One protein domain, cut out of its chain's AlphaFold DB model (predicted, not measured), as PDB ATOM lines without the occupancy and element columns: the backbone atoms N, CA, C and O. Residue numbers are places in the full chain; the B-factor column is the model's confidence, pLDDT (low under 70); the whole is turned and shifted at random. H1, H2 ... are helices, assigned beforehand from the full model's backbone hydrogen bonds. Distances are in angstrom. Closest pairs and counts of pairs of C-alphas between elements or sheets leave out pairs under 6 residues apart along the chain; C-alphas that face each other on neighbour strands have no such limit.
ATOM      1  N   ILE A   2     -98.604  30.351  17.347       79.69
ATOM      2  CA  ILE A   2     -98.582  29.865  18.737       79.69
ATOM      3  C   ILE A   2     -97.449  28.844  18.867       79.69
ATOM      4  O   ILE A   2     -97.444  27.836  18.167       79.69
ATOM      5  N   ASN A   3     -96.498  29.096  19.766       87.56
ATOM      6  CA  ASN A   3     -95.392  28.178  20.027       87.56
ATOM      7  C   ASN A   3     -95.841  27.086  21.006       87.56
ATOM      8  O   ASN A   3     -95.996  27.344  22.195       87.56
ATOM      9  N   LEU A   4     -96.039  25.865  20.507       91.62
ATOM     10  CA  LEU A   4     -96.455  24.712  21.323       91.62
ATOM     11  C   LEU A   4     -95.281  23.936  21.937       91.62
ATOM     12  O   LEU A   4     -95.487  23.043  22.749       91.62
ATOM     13  N   LEU A   5     -94.045  24.278  21.579       93.38
ATOM     14  CA  LEU A   5     -92.859  23.542  22.012       93.38
ATOM     15  C   LEU A   5     -92.658  23.607  23.536       93.38
ATOM     16  O   LEU A   5     -92.427  22.583  24.169       93.38
ATOM     17  N   LEU A   6     -92.812  24.789  24.137       91.75
ATOM     18  CA  LEU A   6     -92.644  24.984  25.579       91.75
ATOM     19  C   LEU A   6     -93.657  24.188  26.431       91.75
ATOM     20  O   LEU A   6     -93.213  23.422  27.288       91.75
ATOM     21  N   PRO A   7     -94.987  24.289  26.213       93.44
ATOM     22  CA  PRO A   7     -95.943  23.499  26.988       93.44
ATOM     23  C   PRO A   7     -95.793  21.991  26.748       93.44
ATOM     24  O   PRO A   7     -96.015  21.218  27.673       93.44
ATOM     25  N   LEU A   8     -95.364  21.551  25.557       93.69
ATOM     26  CA  LEU A   8     -95.095  20.131  25.301       93.69
ATOM     27  C   LEU A   8     -93.885  19.611  26.085       93.69
ATOM     28  O   LEU A   8     -93.960  18.517  26.639       93.69
ATOM     29  N   ILE A   9     -92.795  20.381  26.175       95.62
ATOM     30  CA  ILE A   9     -91.622  19.995  26.979       95.62
ATOM     31  C   ILE A   9     -92.005  19.890  28.455       95.62
ATOM     32  O   ILE A   9     -91.727  18.872  29.088       95.62
ATOM     33  N   LEU A  10     -92.683  20.907  28.992       92.94
ATOM     34  CA  LEU A  10     -93.112  20.902  30.392       92.94
ATOM     35  C   LEU A  10     -94.102  19.761  30.660       92.94
ATOM     36  O   LEU A  10     -93.918  18.999  31.608       92.94
ATOM     37  N   GLY A  11     -95.101  19.595  29.791       93.31
ATOM     38  CA  GLY A  11     -96.081  18.511  29.861       93.31
ATOM     39  C   GLY A  11     -95.433  17.135  29.852       93.31
ATOM     40  O   GLY A  11     -95.804  16.284  30.656       93.31
ATOM     41  N   SER A  12     -94.432  16.931  29.000       93.81
ATOM     42  CA  SER A  12     -93.714  15.662  28.902       93.81
ATOM     43  C   SER A  12     -92.869  15.375  30.146       93.81
ATOM     44  O   SER A  12     -92.957  14.278  30.690       93.81
ATOM     45  N   ILE A  13     -92.106  16.354  30.650       96.69
ATOM     46  CA  ILE A  13     -91.250  16.171  31.838       96.69
ATOM     47  C   ILE A  13     -92.103  15.879  33.078       96.69
ATOM     48  O   ILE A  13     -91.900  14.863  33.748       96.69
ATOM     49  N   PHE A  14     -93.079  16.740  33.376       95.19
ATOM     50  CA  PHE A  14     -93.927  16.565  34.556       95.19
ATOM     51  C   PHE A  14     -94.875  15.375  34.407       95.19
ATOM     52  O   PHE A  14     -95.071  14.627  35.364       95.19
ATOM     53  N   PRO A  35    -102.743 -11.738  45.127       69.50
ATOM     54  CA  PRO A  35    -101.880 -12.885  44.812       69.50
ATOM     55  C   PRO A  35    -101.625 -13.077  43.306       69.50
ATOM     56  O   PRO A  35    -100.705 -13.793  42.907       69.50
ATOM     57  N   ASP A  36    -102.428 -12.442  42.449       74.75
ATOM     58  CA  ASP A  36    -102.385 -12.609  40.998       74.75
ATOM     59  C   ASP A  36    -101.338 -11.680  40.356       74.75
ATOM     60  O   ASP A  36    -101.611 -10.525  40.033       74.75
ATOM     61  N   LYS A  37    -100.111 -12.179  40.166       67.62
ATOM     62  CA  LYS A  37     -98.929 -11.385  39.760       67.62
ATOM     63  C   LYS A  37     -99.006 -10.770  38.351       67.62
ATOM     64  O   LYS A  37     -98.222  -9.869  38.041       67.62
ATOM     65  N   GLY A  38     -99.931 -11.216  37.496       69.38
ATOM     66  CA  GLY A  38    -100.088 -10.709  36.122       69.38
ATOM     67  C   GLY A  38    -100.891  -9.404  36.012       69.38
ATOM     68  O   GLY A  38    -100.629  -8.576  35.136       69.38
ATOM     69  N   ARG A  39    -101.850  -9.177  36.918       79.38
ATOM     70  CA  ARG A  39    -102.723  -7.985  36.928       79.38
ATOM     71  C   ARG A  39    -102.060  -6.676  37.414       79.38
ATOM     72  O   ARG A  39    -102.354  -5.644  36.802       79.38
ATOM     73  N   PRO A  40    -101.152  -6.668  38.415       83.56
ATOM     74  CA  PRO A  40    -100.542  -5.458  38.972       83.56
ATOM     75  C   PRO A  40     -99.840  -4.598  37.927       83.56
ATOM     76  O   PRO A  40    -100.040  -3.389  37.882       83.56
ATOM     77  N   ARG A  41     -99.070  -5.217  37.022       86.62
ATOM     78  CA  ARG A  41     -98.344  -4.481  35.973       86.62
ATOM     79  C   ARG A  41     -99.293  -3.791  35.000       86.62
ATOM     80  O   ARG A  41     -99.085  -2.632  34.661       86.62
ATOM     81  N   LYS A  42    -100.351  -4.486  34.567       88.75
ATOM     82  CA  LYS A  42    -101.346  -3.932  33.636       88.75
ATOM     83  C   LYS A  42    -102.110  -2.771  34.271       88.75
ATOM     84  O   LYS A  42    -102.379  -1.783  33.592       88.75
ATOM     85  N   MET A  43    -102.443  -2.884  35.556       90.31
ATOM     86  CA  MET A  43    -103.123  -1.819  36.289       90.31
ATOM     87  C   MET A  43    -102.208  -0.609  36.494       90.31
ATOM     88  O   MET A  43    -102.596   0.509  36.166       90.31
ATOM     89  N   ALA A  44    -100.968  -0.835  36.924       92.38
ATOM     90  CA  ALA A  44     -99.982   0.223  37.111       92.38
ATOM     91  C   ALA A  44     -99.667   0.976  35.810       92.38
ATOM     92  O   ALA A  44     -99.612   2.202  35.817       92.38
ATOM     93  N   LEU A  45     -99.545   0.278  34.673       93.69
ATOM     94  CA  LEU A  45     -99.363   0.921  33.363       93.69
ATOM     95  C   LEU A  45    -100.570   1.774  32.956       93.69
ATOM     96  O   LEU A  45    -100.390   2.856  32.401       93.69
ATOM     97  N   ARG A  46    -101.796   1.315  33.237       95.19
ATOM     98  CA  ARG A  46    -103.007   2.112  32.984       95.19
ATOM     99  C   ARG A  46    -103.007   3.388  33.820       95.19
ATOM    100  O   ARG A  46    -103.254   4.452  33.268       95.19
ATOM    101  N   MET A  47    -102.681   3.290  35.109       95.81
ATOM    102  CA  MET A  47    -102.612   4.461  35.991       95.81
ATOM    103  C   MET A  47    -101.508   5.435  35.570       95.81
ATOM    104  O   MET A  47    -101.745   6.638  35.519       95.81
ATOM    105  N   ALA A  48    -100.337   4.922  35.190       95.69
ATOM    106  CA  ALA A  48     -99.240   5.727  34.662       95.69
ATOM    107  C   ALA A  48     -99.647   6.503  33.400       95.69
ATOM    108  O   ALA A  48     -99.393   7.701  33.302       95.69
ATOM    109  N   LEU A  49    -100.326   5.839  32.457       97.12
ATOM    110  CA  LEU A  49    -100.809   6.462  31.224       97.12
ATOM    111  C   LEU A  49    -101.864   7.537  31.509       97.12
ATOM    112  O   LEU A  49    -101.802   8.619  30.929       97.12
ATOM    113  N   VAL A  50    -102.798   7.274  32.427       97.25
ATOM    114  CA  VAL A  50    -103.801   8.265  32.848       97.25
ATOM    115  C   VAL A  50    -103.129   9.483  33.483       97.25
ATOM    116  O   VAL A  50    -103.446  10.607  33.102       97.25
ATOM    117  N   ALA A  51    -102.171   9.280  34.390       96.69
ATOM    118  CA  ALA A  51    -101.434  10.370  35.029       96.69
ATOM    119  C   ALA A  51    -100.628  11.195  34.013       96.69
ATOM    120  O   ALA A  51    -100.684  12.425  34.040       96.69
ATOM    121  N   PHE A  52     -99.939  10.534  33.078       96.69
ATOM    122  CA  PHE A  52     -99.215  11.202  31.996       96.69
ATOM    123  C   PHE A  52    -100.139  12.111  31.181       96.69
ATOM    124  O   PHE A  52     -99.884  13.308  31.039       96.69
ATOM    125  N   LEU A  53    -101.234  11.540  30.666       97.06
ATOM    126  CA  LEU A  53    -102.190  12.268  29.834       97.06
ATOM    127  C   LEU A  53    -102.834  13.416  30.602       97.06
ATOM    128  O   LEU A  53    -102.983  14.495  30.037       97.06
ATOM    129  N   PHE A  54    -103.165  13.212  31.877       96.19
ATOM    130  CA  PHE A  54    -103.722  14.259  32.723       96.19
ATOM    131  C   PHE A  54    -102.804  15.485  32.759       96.19
ATOM    132  O   PHE A  54    -103.236  16.571  32.389       96.19
ATOM    133  N   PHE A  55    -101.523  15.315  33.094       94.56
ATOM    134  CA  PHE A  55    -100.588  16.441  33.182       94.56
ATOM    135  C   PHE A  55    -100.308  17.113  31.834       94.56
ATOM    136  O   PHE A  55    -100.264  18.344  31.765       94.56
ATOM    137  N   VAL A  56    -100.165  16.337  30.755       94.56
ATOM    138  CA  VAL A  56     -99.985  16.892  29.403       94.56
ATOM    139  C   VAL A  56    -101.202  17.728  29.000       94.56
ATOM    140  O   VAL A  56    -101.049  18.872  28.568       94.56
ATOM    141  N   ILE A  57    -102.411  17.192  29.182       96.12
ATOM    142  CA  ILE A  57    -103.660  17.885  28.848       96.12
ATOM    143  C   ILE A  57    -103.829  19.131  29.724       96.12
ATOM    144  O   ILE A  57    -104.134  20.200  29.198       96.12
ATOM    145  N   SER A  58    -103.578  19.037  31.032       95.31
ATOM    146  CA  SER A  58    -103.665  20.179  31.948       95.31
ATOM    147  C   SER A  58    -102.737  21.321  31.536       95.31
ATOM    148  O   SER A  58    -103.175  22.469  31.493       95.31
ATOM    149  N   ILE A  59    -101.485  21.030  31.176       95.00
ATOM    150  CA  ILE A  59    -100.532  22.063  30.740       95.00
ATOM    151  C   ILE A  59    -100.959  22.698  29.414       95.00
ATOM    152  O   ILE A  59    -100.864  23.919  29.267       95.00
ATOM    153  N   LEU A  60    -101.483  21.912  28.470       93.94
ATOM    154  CA  LEU A  60    -102.028  22.453  27.222       93.94
ATOM    155  C   LEU A  60    -103.230  23.373  27.476       93.94
ATOM    156  O   LEU A  60    -103.294  24.457  26.901       93.94
ATOM    157  N   ILE A  61    -104.147  22.984  28.365       95.06
ATOM    158  CA  ILE A  61    -105.302  23.810  28.748       95.06
ATOM    159  C   ILE A  61    -104.831  25.129  29.372       95.06
ATOM    160  O   ILE A  61    -105.272  26.198  28.948       95.06
ATOM    161  N   VAL A  62    -103.898  25.071  30.327       94.50
ATOM    162  CA  VAL A  62    -103.331  26.266  30.973       94.50
ATOM    163  C   VAL A  62    -102.675  27.188  29.945       94.50
ATOM    164  O   VAL A  62    -102.901  28.396  29.974       94.50
ATOM    165  N   TRP A  63    -101.915  26.633  28.999       93.69
ATOM    166  CA  TRP A  63    -101.270  27.403  27.936       93.69
ATOM    167  C   TRP A  63    -102.277  28.114  27.023       93.69
ATOM    168  O   TRP A  63    -102.115  29.297  26.717       93.69
ATOM    169  N   ILE A  64    -103.343  27.417  26.622       92.38
ATOM    170  CA  ILE A  64    -104.413  27.984  25.792       92.38
ATOM    171  C   ILE A  64    -105.121  29.125  26.533       92.38
ATOM    172  O   ILE A  64    -105.323  30.196  25.957       92.38
ATOM    173  N   ILE A  65    -105.454  28.927  27.812       93.62
ATOM    174  CA  ILE A  65    -106.082  29.959  28.650       93.62
ATOM    175  C   ILE A  65    -105.156  31.170  28.788       93.62
ATOM    176  O   ILE A  65    -105.593  32.304  28.590       93.62
ATOM    177  N   PHE A  66    -103.871  30.941  29.068       91.31
ATOM    178  CA  PHE A  66    -102.874  31.998  29.214       91.31
ATOM    179  C   PHE A  66    -102.753  32.855  27.946       91.31
ATOM    180  O   PHE A  66    -102.804  34.083  28.023       91.31
ATOM    181  N   ILE A  67    -102.680  32.223  26.768       89.38
ATOM    182  CA  ILE A  67    -102.677  32.934  25.481       89.38
ATOM    183  C   ILE A  67    -103.973  33.722  25.283       89.38
ATOM    184  O   ILE A  67    -103.927  34.877  24.858       89.38
ATOM    185  N   GLY A  68    -105.124  33.118  25.588       87.12
ATOM    186  CA  GLY A  68    -106.425  33.771  25.456       87.12
ATOM    187  C   GLY A  68    -106.536  35.039  26.307       87.12
ATOM    188  O   GLY A  68    -107.027  36.060  25.823       87.12
ATOM    189  N   ILE A  69    -106.032  35.002  27.542       87.56
ATOM    190  CA  ILE A  69    -105.998  36.159  28.449       87.56
ATOM    191  C   ILE A  69    -105.026  37.226  27.930       87.56
ATOM    192  O   ILE A  69    -105.399  38.392  27.806       87.56
TER     193      ILE A  69
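This is residues 2 to 14 and 35 to 69 of the 76 residues of an uncharacterized protein of candidate division Zixibacteria bacterium (UniProt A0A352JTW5). One long helix, H2, makes the length of a rod, and a short helix, H1, packs alongside part of it at a slant, running the opposite way. Residues 35 to 50, of which 39 to 50 belong to H2, stick out beyond this pair. The printed part has 48 residues with two named helices, H1 then H2, and no named strand: all helix. It is extended, with a radius of gyration of the C-alphas of 15.2 A and spans of 52 by 16 by 12 A.

Look first at H1, residues 5 to 14, then at H2, residues 39 to 69. They touch, H2 with residues 52 to 63 alone; the closest C-alphas, those of Gly 11 and Val 56, are 4.3 A apart. They run opposite ways at a shallow tilt of 34.9 degrees, only just short of steep. In H1 and H2 every O i to N i+4 pair is within hydrogen-bond range.

Find C-alpha 5 at (-92.859, 23.542, 22.012); from there H1 runs 14.4 A to C-alpha 14. Find C-alpha 39 at (-102.723, -7.985, 36.928); from there H2 runs 45.1 A to C-alpha 69 at (-105.998, 36.159, 28.449).

The C-alphas farthest apart, those of Pro 35 and Ile 69, are 51.9 A apart. Residues 15 to 34 are not printed; across this cut, C-alphas 14 and 35 are 32.2 A apart. The pLDDT is under 70 at residues 35, 37 and 38.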